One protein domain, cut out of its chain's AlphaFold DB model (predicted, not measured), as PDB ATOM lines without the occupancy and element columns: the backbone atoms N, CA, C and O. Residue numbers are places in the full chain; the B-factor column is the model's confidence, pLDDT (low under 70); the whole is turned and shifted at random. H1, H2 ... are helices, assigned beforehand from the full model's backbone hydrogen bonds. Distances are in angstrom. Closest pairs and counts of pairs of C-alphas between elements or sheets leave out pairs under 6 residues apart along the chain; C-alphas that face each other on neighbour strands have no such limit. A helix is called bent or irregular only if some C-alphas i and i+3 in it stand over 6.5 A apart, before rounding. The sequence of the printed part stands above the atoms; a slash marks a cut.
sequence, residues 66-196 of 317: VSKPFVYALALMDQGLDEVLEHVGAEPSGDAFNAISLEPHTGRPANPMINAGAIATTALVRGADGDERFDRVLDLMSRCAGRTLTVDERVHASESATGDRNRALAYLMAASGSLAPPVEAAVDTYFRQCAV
ATOM      1  N   VAL A  66     124.299 106.831 171.960       98.56
ATOM      2  CA  VAL A  66     122.861 106.534 172.068       98.56
ATOM      3  C   VAL A  66     122.439 105.402 171.116       98.56
ATOM      4  O   VAL A  66     121.411 104.781 171.359       98.56
ATOM      5  N   SER A  67     123.243 105.049 170.105       98.75
ATOM      6  CA  SER A  67     122.996 103.896 169.220       98.75
ATOM      7  C   SER A  67     123.174 102.540 169.917       98.75
ATOM      8  O   SER A  67     122.502 101.568 169.572       98.75
ATOM      9  N   LYS A  68     124.056 102.468 170.923       98.75
ATOM     10  CA  LYS A  68     124.515 101.214 171.548       98.75
ATOM     11  C   LYS A  68     123.386 100.304 172.050       98.75
ATOM     12  O   LYS A  68     123.444  99.112 171.760       98.75
ATOM     13  N   PRO A  69     122.342 100.801 172.747       98.81
ATOM     14  CA  PRO A  69     121.225  99.957 173.167       98.81
ATOM     15  C   PRO A  69     120.489  99.294 171.999       98.81
ATOM     16  O   PRO A  69     120.044  98.159 172.132       98.81
ATOM     17  N   PHE A  70     120.382  99.975 170.855       98.88
ATOM     18  CA  PHE A  70     119.691  99.454 169.675       98.88
ATOM     19  C   PHE A  70     120.532  98.395 168.958       98.88
ATOM     20  O   PHE A  70     120.002  97.361 168.567       98.88
ATOM     21  N   VAL A  71     121.849  98.593 168.856       98.75
ATOM     22  CA  VAL A  71     122.748  97.573 168.286       98.75
ATOM     23  C   VAL A  71     122.883  96.360 169.208       98.75
ATOM     24  O   VAL A  71     122.878  95.230 168.727       98.75
ATOM     25  N   TYR A  72     122.887  96.558 170.529       98.81
ATOM     26  CA  TYR A  72     122.773  95.456 171.488       98.81
ATOM     27  C   TYR A  72     121.466  94.673 171.305       98.81
ATOM     28  O   TYR A  72     121.486  93.445 171.288       98.81
ATOM     29  N   ALA A  73     120.341  95.367 171.098       98.81
ATOM     30  CA  ALA A  73     119.069  94.720 170.792       98.81
ATOM     31  C   ALA A  73     119.159  93.867 169.515       98.81
ATOM     32  O   ALA A  73     118.695  92.731 169.508       98.81
ATOM     33  N   LEU A  74     119.795  94.386 168.458       98.75
ATOM     34  CA  LEU A  74     119.995  93.654 167.207       98.75
ATOM     35  C   LEU A  74     120.843  92.394 167.400       98.75
ATOM     36  O   LEU A  74     120.451  91.324 166.941       98.75
ATOM     37  N   ALA A  75     121.957  92.508 168.125       98.56
ATOM     38  CA  ALA A  75     122.815  91.372 168.450       98.56
ATOM     39  C   ALA A  75     122.055  90.293 169.242       98.56
ATOM     40  O   ALA A  75     122.164  89.112 168.929       98.56
ATOM     41  N   LEU A  76     121.221  90.689 170.212       98.75
ATOM     42  CA  LEU A  76     120.367  89.760 170.960       98.75
ATOM     43  C   LEU A  76     119.338  89.052 170.071       98.75
ATOM     44  O   LEU A  76     119.107  87.862 170.255       98.75
ATOM     45  N   MET A  77     118.717  89.754 169.118       98.69
ATOM     46  CA  MET A  77     117.784  89.125 168.171       98.69
ATOM     47  C   MET A  77     118.488  88.122 167.251       98.69
ATOM     48  O   MET A  77     117.899  87.111 166.875       98.69
ATOM     49  N   ASP A  78     119.731  88.416 166.880       98.38
ATOM     50  CA  ASP A  78     120.504  87.614 165.941       98.38
ATOM     51  C   ASP A  78     121.178  86.404 166.597       98.38
ATOM     52  O   ASP A  78     121.279  85.355 165.962       98.38
ATOM     53  N   GLN A  79     121.632  86.522 167.842       98.06
ATOM     54  CA  GLN A  79     122.450  85.495 168.496       98.06
ATOM     55  C   GLN A  79     121.781  84.860 169.722       98.06
ATOM     56  O   GLN A  79     122.109  83.737 170.092       98.06
ATOM     57  N   GLY A  80     120.802  85.533 170.330       98.31
ATOM     58  CA  GLY A  80     120.253  85.147 171.629       98.31
ATOM     59  C   GLY A  80     121.100  85.657 172.801       98.31
ATOM     60  O   GLY A  80     122.220  86.128 172.629       98.31
ATOM     61  N   LEU A  81     120.538  85.607 174.012       97.94
ATOM     62  CA  LEU A  81     121.186  86.170 175.202       97.94
ATOM     63  C   LEU A  81     122.479  85.435 175.570       97.94
ATOM     64  O   LEU A  81     123.485  86.097 175.805       97.94
ATOM     65  N   ASP A  82     122.440  84.103 175.614       97.50
ATOM     66  CA  ASP A  82     123.565  83.290 176.090       97.50
ATOM     67  C   ASP A  82     124.813  83.519 175.228       97.50
ATOM     68  O   ASP A  82     125.868  83.853 175.756       97.50
ATOM     69  N   GLU A  83     124.660  83.479 173.901       96.69
ATOM     70  CA  GLU A  83     125.751  83.750 172.958       96.69
ATOM     71  C   GLU A  83     126.303  85.174 173.110       96.69
ATOM     72  O   GLU A  83     127.512  85.385 173.150       96.69
ATOM     73  N   VAL A  84     125.438  86.185 173.257       97.19
ATOM     74  CA  VAL A  84     125.913  87.562 173.471       97.19
ATOM     75  C   VAL A  84     126.702  87.683 174.781       97.19
ATOM     76  O   VAL A  84     127.685  88.426 174.819       97.19
ATOM     77  N   LEU A  85     126.317  86.952 175.832       95.94
ATOM     78  CA  LEU A  85     126.993  86.982 177.132       95.94
ATOM     79  C   LEU A  85     128.363  86.289 177.140       95.94
ATOM     80  O   LEU A  85     129.214  86.655 177.956       95.94
ATOM     81  N   GLU A  86     128.625  85.363 176.218       94.19
ATOM     82  CA  GLU A  86     129.974  84.814 176.002       94.19
ATOM     83  C   GLU A  86     130.947  85.896 175.501       94.19
ATOM     84  O   GLU A  86     132.128  85.906 175.853       94.19
ATOM     85  N   HIS A  87     130.440  86.876 174.748       94.62
ATOM     86  CA  HIS A  87     131.247  87.916 174.108       94.62
ATOM     87  C   HIS A  87     131.231  89.267 174.820       94.62
ATOM     88  O   HIS A  87     132.173  90.043 174.661       94.62
ATOM     89  N   VAL A  88     130.183  89.588 175.582       95.38
ATOM     90  CA  VAL A  88     129.995  90.881 176.259       95.38
ATOM     91  C   VAL A  88     129.277  90.666 177.587       95.38
ATOM     92  O   VAL A  88     128.212  90.068 177.624       95.38
ATOM     93  N   GLY A  89     129.822  91.185 178.686       94.69
ATOM     94  CA  GLY A  89     129.196  91.068 180.004       94.69
ATOM     95  C   GLY A  89     127.915  91.901 180.172       94.69
ATOM     96  O   GLY A  89     127.403  92.522 179.237       94.69
ATOM     97  N   ALA A  90     127.409  91.948 181.404       94.12
ATOM     98  CA  ALA A  90     126.209  92.704 181.776       94.12
ATOM     99  C   ALA A  90     126.437  93.710 182.922       94.12
ATOM    100  O   ALA A  90     125.520  94.445 183.290       94.12
ATOM    101  N   GLU A  91     127.649  93.760 183.474       90.38
ATOM    102  CA  GLU A  91     127.929  94.462 184.726       90.38
ATOM    103  C   GLU A  91     128.442  95.890 184.487       90.38
ATOM    104  O   GLU A  91     129.148  96.153 183.502       90.38
ATOM    105  N   PRO A  92     128.133  96.847 185.380       86.94
ATOM    106  CA  PRO A  92     128.739  98.171 185.335       86.94
ATOM    107  C   PRO A  92     130.269  98.085 185.380       86.94
ATOM    108  O   PRO A  92     130.844  97.323 186.155       86.94
ATOM    109  N   SER A  93     130.938  98.913 184.578       78.06
ATOM    110  CA  SER A  93     132.383  99.111 184.713       78.06
ATOM    111  C   SER A  93     132.663  99.899 185.993       78.06
ATOM    112  O   SER A  93     132.050 100.944 186.213       78.06
ATOM    113  N   GLY A  94     133.583  99.410 186.827       69.31
ATOM    114  CA  GLY A  94     134.149 100.187 187.937       69.31
ATOM    115  C   GLY A  94     135.173 101.229 187.472       69.31
ATOM    116  O   GLY A  94     135.449 102.185 188.196       69.31
ATOM    117  N   ASP A  95     135.709 101.059 186.261       71.56
ATOM    118  CA  ASP A  95     136.654 101.982 185.645       71.56
ATOM    119  C   ASP A  95     135.935 103.117 184.918       71.56
ATOM    120  O   ASP A  95     134.791 102.957 184.476       71.56
ATOM    121  N   ALA A  96     136.655 104.225 184.722       70.56
ATOM    122  CA  ALA A  96     136.191 105.346 183.915       70.56
ATOM    123  C   ALA A  96     135.699 104.864 182.543       70.56
ATOM    124  O   ALA A  96     136.297 103.974 181.935       70.56
ATOM    125  N   PHE A  97     134.649 105.481 182.003       66.00
ATOM    126  CA  PHE A  97     134.071 105.058 180.717       66.00
ATOM    127  C   PHE A  97     135.063 105.027 179.535       66.00
ATOM    128  O   PHE A  97     134.825 104.345 178.535       66.00
ATOM    129  N   ASN A  98     136.161 105.780 179.635       65.75
ATOM    130  CA  ASN A  98     137.267 105.823 178.687       65.75
ATOM    131  C   ASN A  98     138.511 105.067 179.197       65.75
ATOM    132  O   ASN A  98     139.626 105.356 178.764       65.75
ATOM    133  N   ALA A  99     138.375 104.108 180.105       73.19
ATOM    134  CA  ALA A  99     139.439 103.177 180.460       73.19
ATOM    135  C   ALA A  99     139.519 102.041 179.429       73.19
ATOM    136  O   ALA A  99     138.541 101.708 178.756       73.19
ATOM    137  N   ILE A 100     140.719 101.494 179.222       77.31
ATOM    138  CA  ILE A 100     140.888 100.245 178.469       77.31
ATOM    139  C   ILE A 100     140.646  99.129 179.486       77.31
ATOM    140  O   ILE A 100     141.572  98.726 180.179       77.31
ATOM    141  N   SER A 101     139.385  98.719 179.633       76.12
ATOM    142  CA  SER A 101     138.956  97.727 180.625       76.12
ATOM    143  C   SER A 101     138.316  96.536 179.920       76.12
ATOM    144  O   SER A 101     137.278  96.673 179.266       76.12
ATOM    145  N   LEU A 102     138.986  95.389 180.007       83.81
ATOM    146  CA  LEU A 102     138.546  94.094 179.497       83.81
ATOM    147  C   LEU A 102     138.743  93.066 180.614       83.81
ATOM    148  O   LEU A 102     139.707  93.162 181.377       83.81
ATOM    149  N   GLU A 103     137.845  92.089 180.709       84.75
ATOM    150  CA  GLU A 103     137.963  91.000 181.676       84.75
ATOM    151  C   GLU A 103     139.293  90.247 181.463       84.75
ATOM    152  O   GLU A 103     139.617  89.869 180.329       84.75
ATOM    153  N   PRO A 104     140.086  90.027 182.529       76.88
ATOM    154  CA  PRO A 104     141.318  89.260 182.426       76.88
ATOM    155  C   PRO A 104     141.060  87.868 181.835       76.88
ATOM    156  O   PRO A 104     140.094  87.202 182.194       76.88
ATOM    157  N   HIS A 105     141.958  87.407 180.965       77.62
ATOM    158  CA  HIS A 105     141.933  86.097 180.291       77.62
ATOM    159  C   HIS A 105     140.869  85.899 179.203       77.62
ATOM    160  O   HIS A 105     141.192  85.276 178.198       77.62
ATOM    161  N   THR A 106     139.649  86.416 179.361       84.94
ATOM    162  CA  THR A 106     138.596  86.296 178.331       84.94
ATOM    163  C   THR A 106     138.634  87.454 177.331       84.94
ATOM    164  O   THR A 106     138.153  87.332 176.209       84.94
ATOM    165  N   GLY A 107     139.174  88.611 177.736       88.75
ATOM    166  CA  GLY A 107     139.117  89.848 176.959       88.75
ATOM    167  C   GLY A 107     137.693  90.361 176.746       88.75
ATOM    168  O   GLY A 107     137.473  91.207 175.877       88.75
ATOM    169  N   ARG A 108     136.716  89.844 177.496       92.88
ATOM    170  CA  ARG A 108     135.310  90.218 177.383       92.88
ATOM    171  C   ARG A 108     135.094  91.623 177.967       92.88
ATOM    172  O   ARG A 108     135.493  91.881 179.103       92.88
ATOM    173  N   PRO A 109     134.480  92.561 177.232       94.44
ATOM    174  CA  PRO A 109     134.101  93.858 177.780       94.44
ATOM    175  C   PRO A 109     132.995  93.729 178.833       94.44
ATOM    176  O   PRO A 109     132.119  92.874 178.723       94.44
ATOM    177  N   ALA A 110     132.994  94.627 179.822       93.38
ATOM    178  CA  ALA A 110     132.100  94.550 180.982       93.38
ATOM    179  C   ALA A 110     130.598  94.596 180.637       93.38
ATOM    180  O   ALA A 110     129.806  93.910 181.277       93.38
ATOM    181  N   ASN A 111     130.203  95.411 179.651       95.44
ATOM    182  CA  ASN A 111     128.811  95.580 179.222       95.44
ATOM    183  C   ASN A 111     128.716  96.222 177.823       95.44
ATOM    184  O   ASN A 111     129.675  96.854 177.377       95.44
ATOM    185  N   PRO A 112     127.563  96.151 177.131       96.69
ATOM    186  CA  PRO A 112     127.406  96.719 175.786       96.69
ATOM    187  C   PRO A 112     127.323  98.259 175.729       96.69
ATOM    188  O   PRO A 112     127.293  98.830 174.641       96.69
ATOM    189  N   MET A 113     127.285  98.969 176.864       96.19
ATOM    190  CA  MET A 113     127.143 100.438 176.893       96.19
ATOM    191  C   MET A 113     128.494 101.175 176.850       96.19
ATOM    192  O   MET A 113     128.545 102.362 176.495       96.19
ATOM    193  N   ILE A 114     129.597 100.475 177.135       93.75
ATOM    194  CA  ILE A 114     130.969 100.957 176.914       93.75
ATOM    195  C   ILE A 114     131.421 100.704 175.467       93.75
ATOM    196  O   ILE A 114     130.818  99.914 174.746       93.75
ATOM    197  N   ASN A 115     132.473 101.390 175.005       94.62
ATOM    198  CA  ASN A 115     132.899 101.305 173.598       94.62
ATOM    199  C   ASN A 115     133.322  99.891 173.189       94.62
ATOM    200  O   ASN A 115     132.902  99.421 172.140       94.62
ATOM    201  N   ALA A 116     134.097  99.200 174.029       94.81
ATOM    202  CA  ALA A 116     134.532  97.835 173.746       94.81
ATOM    203  C   ALA A 116     133.332  96.883 173.577       94.81
ATOM    204  O   ALA A 116     133.245  96.170 172.583       94.81
ATOM    205  N   GLY A 117     132.349  96.959 174.480       95.94
ATOM    206  CA  GLY A 117     131.113  96.181 174.371       95.94
ATOM    207  C   GLY A 117     130.279  96.552 173.152       95.94
ATOM    208  O   GLY A 117     129.765  95.669 172.478       95.94
ATOM    209  N   ALA A 118     130.195  97.835 172.805       96.88
ATOM    210  CA  ALA A 118     129.495  98.265 171.601       96.88
ATOM    211  C   ALA A 118     130.149  97.719 170.321       96.88
ATOM    212  O   ALA A 118     129.447  97.209 169.451       96.88
ATOM    213  N   ILE A 119     131.480  97.753 170.222       97.50
ATOM    214  CA  ILE A 119     132.220  97.170 169.094       97.50
ATOM    215  C   ILE A 119     131.986  95.652 169.033       97.50
ATOM    216  O   ILE A 119     131.665  95.130 167.968       97.50
ATOM    217  N   ALA A 120     132.057  94.956 170.171       96.88
ATOM    218  CA  ALA A 120     131.773  93.524 170.246       96.88
ATOM    219  C   ALA A 120     130.327  93.195 169.827       96.88
ATOM    220  O   ALA A 120     130.127  92.365 168.947       96.88
ATOM    221  N   THR A 121     129.314  93.909 170.337       97.50
ATOM    222  CA  THR A 121     127.918  93.715 169.889       97.50
ATOM    223  C   THR A 121     127.721  94.022 168.406       97.50
ATOM    224  O   THR A 121     126.942  93.344 167.749       97.50
ATOM    225  N   THR A 122     128.456  94.988 167.851       97.25
ATOM    226  CA  THR A 122     128.421  95.295 166.412       97.25
ATOM    227  C   THR A 122     128.973  94.137 165.584       97.25
ATOM    228  O   THR A 122     128.421  93.812 164.536       97.25
ATOM    229  N   ALA A 123     130.034  93.482 166.062       96.50
ATOM    230  CA  ALA A 123     130.602  92.300 165.419       96.50
ATOM    231  C   ALA A 123     129.653  91.086 165.447       96.50
ATOM    232  O   ALA A 123     129.747  90.236 164.567       96.50
ATOM    233  N   LEU A 124     128.736  91.023 166.421       96.88
ATOM    234  CA  LEU A 124     127.742  89.953 166.565       96.88
ATOM    235  C   LEU A 124     126.491  90.137 165.693       96.88
ATOM    236  O   LEU A 124     125.703  89.199 165.556       96.88
ATOM    237  N   VAL A 125     126.275  91.316 165.104       97.75
ATOM    238  CA  VAL A 125     125.170  91.524 164.155       97.75
ATOM    239  C   VAL A 125     125.400  90.648 162.923       97.75
ATOM    240  O   VAL A 125     126.500  90.621 162.370       97.75
ATOM    241  N   ARG A 126     124.369  89.928 162.464       96.44
ATOM    242  CA  ARG A 126     124.476  89.095 161.256       96.44
ATOM    243  C   ARG A 126     124.689  89.964 160.016       96.44
ATOM    244  O   ARG A 126     124.034  90.987 159.861       96.44
ATOM    245  N   GLY A 127     125.542  89.508 159.108       95.00
ATOM    246  CA  GLY A 127     125.787  90.106 157.792       95.00
ATOM    247  C   GLY A 127     127.073  89.542 157.195       95.00
ATOM    248  O   GLY A 127     127.993  89.204 157.946       95.00
ATOM    249  N   ALA A 128     127.131  89.394 155.871       92.31
ATOM    250  CA  ALA A 128     128.293  88.829 155.187       92.31
ATOM    251  C   ALA A 128     129.555  89.687 155.384       92.31
ATOM    252  O   ALA A 128     130.660  89.160 155.518       92.31
ATOM    253  N   ASP A 129     129.382  91.004 155.475       93.94
ATOM    254  CA  ASP A 129     130.441  91.990 155.662       93.94
ATOM    255  C   ASP A 129     129.980  93.157 156.560       93.94
ATOM    256  O   ASP A 129     128.960  93.067 157.252       93.94
ATOM    257  N   GLY A 130     130.793  94.216 156.637       94.00
ATOM    258  CA  GLY A 130     130.499  95.400 157.445       94.00
ATOM    259  C   GLY A 130     129.366  96.269 156.892       94.00
ATOM    260  O   GLY A 130     128.687  96.926 157.684       94.00
ATOM    261  N   ASP A 131     129.129  96.242 155.577       95.88
ATOM    262  CA  ASP A 131     128.085  97.033 154.923       95.88
ATOM    263  C   ASP A 131     126.712  96.403 155.159       95.88
ATOM    264  O   ASP A 131     125.811  97.079 155.650       95.88
ATOM    265  N   GLU A 132     126.567  95.089 154.957       97.62
ATOM    266  CA  GLU A 132     125.309  94.393 155.265       97.62
ATOM    267  C   GLU A 132     124.940  94.494 156.755       97.62
ATOM    268  O   GLU A 132     123.767  94.648 157.117       97.62
ATOM    269  N   ARG A 133     125.942  94.435 157.645       97.62
ATOM    270  CA  ARG A 133     125.738  94.673 159.082       97.62
ATOM    271  C   ARG A 133     125.255  96.093 159.342       97.62
ATOM    272  O   ARG A 133     124.328  96.285 160.131       97.62
ATOM    273  N   PHE A 134     125.873  97.081 158.698       98.38
ATOM    274  CA  PHE A 134     125.484  98.475 158.849       98.38
ATOM    275  C   PHE A 134     124.059  98.734 158.344       98.38
ATOM    276  O   PHE A 134     123.284  99.384 159.045       98.38
ATOM    277  N   ASP A 135     123.680  98.177 157.196       98.69
ATOM    278  CA  ASP A 135     122.336  98.332 156.632       98.69
ATOM    279  C   ASP A 135     121.259  97.828 157.598       98.69
ATOM    280  O   ASP A 135     120.251  98.502 157.822       98.69
ATOM    281  N   ARG A 136     121.495  96.690 158.262       98.69
ATOM    282  CA  ARG A 136     120.592  96.166 159.304       98.69
ATOM    283  C   ARG A 136     120.532  97.065 160.538       98.69
ATOM    284  O   ARG A 136     119.462  97.236 161.124       98.69
ATOM    285  N   VAL A 137     121.663  97.643 160.941       98.75
ATOM    286  CA  VAL A 137     121.730  98.603 162.052       98.75
ATOM    287  C   VAL A 137     120.928  99.868 161.721       98.75
ATOM    288  O   VAL A 137     120.125 100.320 162.544       98.75
ATOM    289  N   LEU A 138     121.097 100.417 160.517       98.88
ATOM    290  CA  LEU A 138     120.375 101.600 160.054       98.88
ATOM    291  C   LEU A 138     118.871 101.331 159.901       98.88
ATOM    292  O   LEU A 138     118.065 102.168 160.317       98.88
ATOM    293  N   ASP A 139     118.491 100.170 159.362       98.88
ATOM    294  CA  ASP A 139     117.095  99.728 159.261       98.88
ATOM    295  C   ASP A 139     116.436  99.655 160.643       98.88
ATOM    296  O   ASP A 139     115.406 100.292 160.879       98.88
ATOM    297  N   LEU A 140     117.066  98.967 161.602       98.88
ATOM    298  CA  LEU A 140     116.516  98.825 162.949       98.88
ATOM    299  C   LEU A 140     116.303 100.183 163.629       98.88
ATOM    300  O   LEU A 140     115.237 100.435 164.203       98.88
ATOM    301  N   MET A 141     117.302 101.069 163.575       98.88
ATOM    302  CA  MET A 141     117.182 102.405 164.163       98.88
ATOM    303  C   MET A 141     116.114 103.242 163.452       98.88
ATOM    304  O   MET A 141     115.356 103.945 164.121       98.88
ATOM    305  N   SER A 142     115.985 103.113 162.128       98.94
ATOM    306  CA  SER A 142     114.932 103.773 161.343       98.94
ATOM    307  C   SER A 142     113.533 103.322 161.756       98.94
ATOM    308  O   SER A 142     112.646 104.144 162.000       98.94
ATOM    309  N   ARG A 143     113.338 102.015 161.937       98.88
ATOM    310  CA  ARG A 143     112.075 101.434 162.410       98.88
ATOM    311  C   ARG A 143     111.756 101.860 163.844       98.88
ATOM    312  O   ARG A 143     110.618 102.222 164.144       98.88
ATOM    313  N   CYS A 144     112.762 101.942 164.719       98.81
ATOM    314  CA  CYS A 144     112.601 102.495 166.070       98.81
ATOM    315  C   CYS A 144     112.223 103.988 166.058       98.81
ATOM    316  O   CYS A 144     111.432 104.423 166.892       98.81
ATOM    317  N   ALA A 145     112.767 104.778 165.125       98.75
ATOM    318  CA  ALA A 145     112.444 106.199 164.968       98.75
ATOM    319  C   ALA A 145     111.094 106.433 164.266       98.75
ATOM    320  O   ALA A 145     110.479 107.486 164.431       98.75
ATOM    321  N   GLY A 146     110.607 105.449 163.504       98.38
ATOM    322  CA  GLY A 146     109.392 105.555 162.696       98.38
ATOM    323  C   GLY A 146     109.587 106.354 161.405       98.38
ATOM    324  O   GLY A 146     108.612 106.842 160.836       98.38
ATOM    325  N   ARG A 147     110.840 106.516 160.958       98.25
ATOM    326  CA  ARG A 147     111.222 107.146 159.686       98.25
ATOM    327  C   ARG A 147     112.582 106.628 159.231       98.25
ATOM    328  O   ARG A 147     113.394 106.233 160.060       98.25
ATOM    329  N   THR A 148     112.874 106.725 157.939       98.56
ATOM    330  CA  THR A 148     114.225 106.473 157.418       98.56
ATOM    331  C   THR A 148     115.218 107.478 158.010       98.56
ATOM    332  O   THR A 148     115.010 108.693 157.921       98.56
ATOM    333  N   LEU A 149     116.277 106.967 158.638       98.81
ATOM    334  CA  LEU A 149     117.423 107.744 159.108       98.81
ATOM    335  C   LEU A 149     118.527 107.757 158.044       98.81
ATOM    336  O   LEU A 149     118.544 106.937 157.129       98.81
ATOM    337  N   THR A 150     119.454 108.700 158.172       98.56
ATOM    338  CA  THR A 150     120.611 108.850 157.281       98.56
ATOM    339  C   THR A 150     121.888 108.978 158.102       98.56
ATOM    340  O   THR A 150     121.833 109.114 159.323       98.56
ATOM    341  N   VAL A 151     123.040 108.926 157.443       98.56
ATOM    342  CA  VAL A 151     124.360 109.011 158.080       98.56
ATOM    343  C   VAL A 151     124.978 110.372 157.802       98.56
ATOM    344  O   VAL A 151     124.847 110.905 156.700       98.56
ATOM    345  N   ASP A 152     125.666 110.929 158.791       98.25
ATOM    346  CA  ASP A 152     126.612 112.014 158.571       98.25
ATOM    347  C   ASP A 152     127.973 111.433 158.164       98.25
ATOM    348  O   ASP A 152     128.804 111.079 159.002       98.25
ATOM    349  N   GLU A 153     128.201 111.335 156.856       97.56
ATOM    350  CA  GLU A 153     129.441 110.782 156.293       97.56
ATOM    351  C   GLU A 153     130.693 111.576 156.714       97.56
ATOM    352  O   GLU A 153     131.798 111.036 156.733       97.56
ATOM    353  N   ARG A 154     130.550 112.851 157.112       97.19
ATOM    354  CA  ARG A 154     131.678 113.650 157.617       97.19
ATOM    355  C   ARG A 154     132.058 113.208 159.024       97.19
ATOM    356  O   ARG A 154     133.240 113.027 159.310       97.19
ATOM    357  N   VAL A 155     131.064 113.002 159.892       96.94
ATOM    358  CA  VAL A 155     131.289 112.459 161.240       96.94
ATOM    359  C   VAL A 155     131.880 111.054 161.148       96.94
ATOM    360  O   VAL A 155     132.860 110.781 161.834       96.94
ATOM    361  N   HIS A 156     131.353 110.186 160.275       98.00
ATOM    362  CA  HIS A 156     131.906 108.839 160.070       98.00
ATOM    363  C   HIS A 156     133.374 108.880 159.632       98.00
ATOM    364  O   HIS A 156     134.210 108.240 160.271       98.00
ATOM    365  N   ALA A 157     133.709 109.676 158.611       97.19
ATOM    366  CA  ALA A 157     135.086 109.814 158.142       97.19
ATOM    367  C   ALA A 157     136.035 110.296 159.254       97.19
ATOM    368  O   ALA A 157     137.161 109.810 159.370       97.19
ATOM    369  N   SER A 158     135.574 111.215 160.100       95.94
ATOM    370  CA  SER A 158     136.357 111.775 161.202       95.94
ATOM    371  C   SER A 158     136.573 110.813 162.370       95.94
ATOM    372  O   SER A 158     137.698 110.662 162.857       95.94
ATOM    373  N   GLU A 159     135.517 110.103 162.783       94.81
ATOM    374  CA  GLU A 159     135.602 109.009 163.759       94.81
ATOM    375  C   GLU A 159     136.565 107.927 163.257       94.81
ATOM    376  O   GLU A 159     137.454 107.486 163.986       94.81
ATOM    377  N   SER A 160     136.453 107.551 161.979       95.12
ATOM    378  CA  SER A 160     137.330 106.549 161.379       95.12
ATOM    379  C   SER A 160     138.785 107.017 161.321       95.12
ATOM    380  O   SER A 160     139.680 106.240 161.652       95.12
ATOM    381  N   ALA A 161     139.053 108.285 160.998       95.06
ATOM    382  CA  ALA A 161     140.412 108.825 160.936       95.06
ATOM    383  C   ALA A 161     141.095 108.974 162.311       95.06
ATOM    384  O   ALA A 161     142.318 108.912 162.390       95.06
ATOM    385  N   THR A 162     140.331 109.169 163.390       93.19
ATOM    386  CA  THR A 162     140.860 109.437 164.748       93.19
ATOM    387  C   THR A 162     140.638 108.284 165.737       93.19
ATOM    388  O   THR A 162     141.038 108.348 166.901       93.19
ATOM    389  N   GLY A 163     140.014 107.198 165.281       93.94
ATOM    390  CA  GLY A 163     139.533 106.086 166.094       93.94
ATOM    391  C   GLY A 163     140.583 105.089 166.600       93.94
ATOM    392  O   GLY A 163     140.216 103.956 166.921       93.94
ATOM    393  N   ASP A 164     141.863 105.464 166.701       95.06
ATOM    394  CA  ASP A 164     142.974 104.573 167.087       95.06
ATOM    395  C   ASP A 164     142.708 103.822 168.390       95.06
ATOM    396  O   ASP A 164     142.973 102.626 168.510       95.06
ATOM    397  N   ARG A 165     142.109 104.504 169.369       93.19
ATOM    398  CA  ARG A 165     141.734 103.896 170.645       93.19
ATOM    399  C   ARG A 165     140.711 102.768 170.470       93.19
ATOM    400  O   ARG A 165     140.829 101.727 171.114       93.19
ATOM    401  N   ASN A 166     139.697 102.975 169.633       95.50
ATOM    402  CA  ASN A 166     138.668 101.969 169.375       95.50
ATOM    403  C   ASN A 166     139.244 100.798 168.564       95.50
ATOM    404  O   ASN A 166     138.934  99.650 168.874       95.50
ATOM    405  N   ARG A 167     140.165 101.061 167.624       96.56
ATOM    406  CA  ARG A 167     140.939 100.008 166.945       96.56
ATOM    407  C   ARG A 167     141.776  99.199 167.927       96.56
ATOM    408  O   ARG A 167     141.695  97.977 167.922       96.56
ATOM    409  N   ALA A 168     142.517  99.857 168.818       95.44
ATOM    410  CA  ALA A 168     143.317  99.184 169.838       95.44
ATOM    411  C   ALA A 168     142.457  98.268 170.725       95.44
ATOM    412  O   ALA A 168     142.812  97.111 170.927       95.44
ATOM    413  N   LEU A 169     141.295  98.746 171.191       94.25
ATOM    414  CA  LEU A 169     140.334  97.918 171.930       94.25
ATOM    415  C   LEU A 169     139.890  96.695 171.125       94.25
ATOM    416  O   LEU A 169     139.866  95.589 171.655       94.25
ATOM    417  N   ALA A 170     139.564  96.882 169.848       95.81
ATOM    418  CA  ALA A 170     139.099  95.804 168.989       95.81
ATOM    419  C   ALA A 170     140.187  94.751 168.721       95.81
ATOM    420  O   ALA A 170     139.903  93.558 168.801       95.81
ATOM    421  N   TYR A 171     141.439  95.164 168.496       96.19
ATOM    422  CA  TYR A 171     142.567  94.234 168.368       96.19
ATOM    423  C   TYR A 171     142.883  93.509 169.681       96.19
ATOM    424  O   TYR A 171     143.197  92.322 169.643       96.19
ATOM    425  N   LEU A 172     142.764  94.170 170.839       94.06
ATOM    426  CA  LEU A 172     142.923  93.521 172.149       94.06
ATOM    427  C   LEU A 172     141.843  92.457 172.394       94.06
ATOM    428  O   LEU A 172     142.156  91.355 172.850       94.06
ATOM    429  N   MET A 173     140.587  92.763 172.055       95.19
ATOM    430  CA  MET A 173     139.480  91.805 172.122       95.19
ATOM    431  C   MET A 173     139.697  90.631 171.158       95.19
ATOM    432  O   MET A 173     139.580  89.475 171.558       95.19
ATOM    433  N   ALA A 174     140.103  90.902 169.915       94.19
ATOM    434  CA  ALA A 174     140.383  89.858 168.929       94.19
ATOM    435  C   ALA A 174     141.547  88.947 169.349       94.19
ATOM    436  O   ALA A 174     141.449  87.728 169.221       94.19
ATOM    437  N   ALA A 175     142.618  89.513 169.912       92.75
ATOM    438  CA  ALA A 175     143.747  88.747 170.439       92.75
ATOM    439  C   ALA A 175     143.357  87.833 171.616       92.75
ATOM    440  O   ALA A 175     144.011  86.819 171.844       92.75
ATOM    441  N   SER A 176     142.292  88.185 172.343       89.94
ATOM    442  CA  SER A 176     141.768  87.419 173.480       89.94
ATOM    443  C   SER A 176     140.629  86.463 173.098       89.94
ATOM    444  O   SER A 176     140.216  85.653 173.918       89.94
ATOM    445  N   GLY A 177     140.123  86.540 171.861       87.00
ATOM    446  CA  GLY A 177     139.031  85.704 171.351       87.00
ATOM    447  C   GLY A 177     137.616  86.253 171.570       87.00
ATOM    448  O   GLY A 177     136.664  85.637 171.102       87.00
ATOM    449  N   SER A 178     137.449  87.416 172.209       88.44
ATOM    450  CA  SER A 178     136.126  88.008 172.465       88.44
ATOM    451  C   SER A 178     135.530  88.748 171.261       88.44
ATOM    452  O   SER A 178     134.335  89.044 171.260       88.44
ATOM    453  N   LEU A 179     136.323  89.006 170.213       92.88
ATOM    454  CA  LEU A 179     135.866  89.613 168.959       92.88
ATOM    455  C   LEU A 179     136.341  88.814 167.739       92.88
ATOM    456  O   LEU A 179     137.539  88.608 167.544       92.88
ATOM    457  N   ALA A 180     135.399  88.410 166.886       86.12
ATOM    458  CA  ALA A 180     135.699  87.683 165.658       86.12
ATOM    459  C   ALA A 180     136.232  88.616 164.543       86.12
ATOM    460  O   ALA A 180     135.727  89.730 164.377       86.12
ATOM    461  N   PRO A 181     137.219  88.181 163.734       85.25
ATOM    462  CA  PRO A 181     137.660  88.916 162.546       85.25
ATOM    463  C   PRO A 181     136.560  89.005 161.464       85.25
ATOM    464  O   PRO A 181     135.694  88.133 161.413       85.25
ATOM    465  N   PRO A 182     136.625  89.979 160.530       93.31
ATOM    466  CA  PRO A 182     137.655  91.012 160.399       93.31
ATOM    467  C   PRO A 182     137.426  92.212 161.336       93.31
ATOM    468  O   PRO A 182     136.367  92.837 161.325       93.31
ATOM    469  N   VAL A 183     138.464  92.558 162.108       95.12
ATOM    470  CA  VAL A 183     138.427  93.588 163.165       95.12
ATOM    471  C   VAL A 183     138.063  94.970 162.616       95.12
ATOM    472  O   VAL A 183     137.159  95.614 163.141       95.12
ATOM    473  N   GLU A 184     138.716  95.408 161.535       95.69
ATOM    474  CA  GLU A 184     138.469  96.737 160.951       95.69
ATOM    475  C   GLU A 184     137.032  96.905 160.459       95.69
ATOM    476  O   GLU A 184     136.469  97.980 160.620       95.69
ATOM    477  N   ALA A 185     136.402  95.848 159.935       94.62
ATOM    478  CA  ALA A 185     135.007  95.933 159.507       94.62
ATOM    479  C   ALA A 185     134.074  96.177 160.702       94.62
ATOM    480  O   ALA A 185     133.196  97.026 160.631       94.62
ATOM    481  N   ALA A 186     134.283  95.479 161.826       94.88
ATOM    482  CA  ALA A 186     133.479  95.691 163.031       94.88
ATOM    483  C   ALA A 186     133.654  97.108 163.602       94.88
ATOM    484  O   ALA A 186     132.686  97.732 164.040       94.88
ATOM    485  N   VAL A 187     134.888  97.617 163.584       97.44
ATOM    486  CA  VAL A 187     135.210  98.968 164.051       97.44
ATOM    487  C   VAL A 187     134.620 100.033 163.126       97.44
ATOM    488  O   VAL A 187     134.032 100.994 163.617       97.44
ATOM    489  N   ASP A 188     134.709  99.856 161.808       98.00
ATOM    490  CA  ASP A 188     134.148 100.807 160.851       98.00
ATOM    491  C   ASP A 188     132.612 100.841 160.903       98.00
ATOM    492  O   ASP A 188     132.032 101.921 161.023       98.00
ATOM    493  N   THR A 189     131.944  99.679 160.977       97.94
ATOM    494  CA  THR A 189     130.492  99.614 161.232       97.94
ATOM    495  C   THR A 189     130.131 100.319 162.547       97.94
ATOM    496  O   THR A 189     129.110 101.012 162.618       97.94
ATOM    497  N   TYR A 190     130.964 100.193 163.591       98.31
ATOM    498  CA  TYR A 190     130.777 100.906 164.858       98.31
ATOM    499  C   TYR A 190     130.894 102.436 164.705       98.31
ATOM    500  O   TYR A 190     130.091 103.177 165.278       98.31
ATOM    501  N   PHE A 191     131.840 102.940 163.913       98.25
ATOM    502  CA  PHE A 191     131.928 104.377 163.631       98.25
ATOM    503  C   PHE A 191     130.729 104.871 162.827       98.25
ATOM    504  O   PHE A 191     130.136 105.898 163.161       98.25
ATOM    505  N   ARG A 192     130.312 104.104 161.817       98.38
ATOM    506  CA  ARG A 192     129.194 104.468 160.948       98.38
ATOM    507  C   ARG A 192     127.859 104.498 161.697       98.38
ATOM    508  O   ARG A 192     127.080 105.427 161.497       98.38
ATOM    509  N   GLN A 193     127.610 103.577 162.641       97.88
ATOM    510  CA  GLN A 193     126.412 103.661 163.500       97.88
ATOM    511  C   GLN A 193     126.407 104.905 164.400       97.88
ATOM    512  O   GLN A 193     125.345 105.481 164.629       97.88
ATOM    513  N   CYS A 194     127.570 105.350 164.895       98.19
ATOM    514  CA  CYS A 194     127.673 106.534 165.751       98.19
ATOM    515  C   CYS A 194     127.341 107.814 164.970       98.19
ATOM    516  O   CYS A 194     126.876 108.792 165.555       98.19
ATOM    517  N   ALA A 195     127.531 107.787 163.650       98.56
ATOM    518  CA  ALA A 195     127.279 108.890 162.737       98.56
ATOM    519  C   ALA A 195     125.821 108.988 162.236       98.56
ATOM    520  O   ALA A 195     125.505 109.898 161.471       98.56
ATOM    521  N   VAL A 196     124.912 108.099 162.652       98.81
ATOM    522  CA  VAL A 196     123.500 108.163 162.230       98.81
ATOM    523  C   VAL A 196     122.823 109.428 162.767       98.81
ATOM    524  O   VAL A 196     122.918 109.743 163.950       98.81
TER     525      VAL A 196
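AT A GLANCE: This is residues 66 to 196 of the 317 residues of the protein "Glutaminase" of Cellulomonas composti (UniProt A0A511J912). Two crossed helices, H3 and H7, make the core of a cluster of helices: H1 and H6 pack on H3 from opposite sides, while H4 and H5 pack on H7. H2 packs on H3, and residues 88 to 114, a long stretch with no named element, follow it. The printed part has 131 residues with seven named helices, H1 to H7 in chain order, and no named strand: all helix. It is compact, with a radius of gyration of the C-alphas of 13.7 A and a rounded outline of 41 by 32 by 28 A.

HOW THE PARTS SIT: Start at the longest helix, H4, residues 130 to 145. It touches the hub H7, residues 183 to 194, at a shallow tilt of 24 degrees, the same way; Gly 130 and Ala 185 have the closest C-alphas, 5.0 A. With residues 186 to 190 alone, H7 touches H3, residues 115 to 124, only just about perpendicular at 71 degrees, Ala 123 to Ala 186 being the closest C-alphas at 5.0 A. H1, residues 66 to 79, touches H3 at 34.8 degrees, shallow but only just, closest at C-alphas 75 and 124, 5.5 A. H6, residues 164 to 176, touches H3 at a steep 59 degrees, closest at C-alphas 116 and 169, 6.1 A. H5, residues 153 to 162, touches H7, closest at C-alphas 156 and 192, 5.2 A; H4 and H5 are apart. H2, residues 81 to 87, touches H3, closest at C-alphas 87 and 120, 6.8 A. Every O i to N i+4 pair is within hydrogen-bond range in H3 to H7, against 9 of 10 in H1 and 2 of 3 in H2.

IN THESE COORDINATES: Find C-alpha 66 at (122.861, 106.534, 172.068); H1 runs 21.3 A from there, only just irregular, with C-alphas 66 and 69 6.9 A apart. H4 spans 22.3 A and H6 18.3 A. H7 spans 17.0 A, to C-alpha 194 at (127.673, 106.534, 165.751).

THE WHOLE: The C-alphas farthest apart, of His 105 and Arg 147, are 42.6 A apart. The printed part has no cut, and the link from H2 to H3, 27 residues, is long. Mean pLDDT of the printed part is 93.9; look for values under 70 at residue 94 and residues 97 to 98.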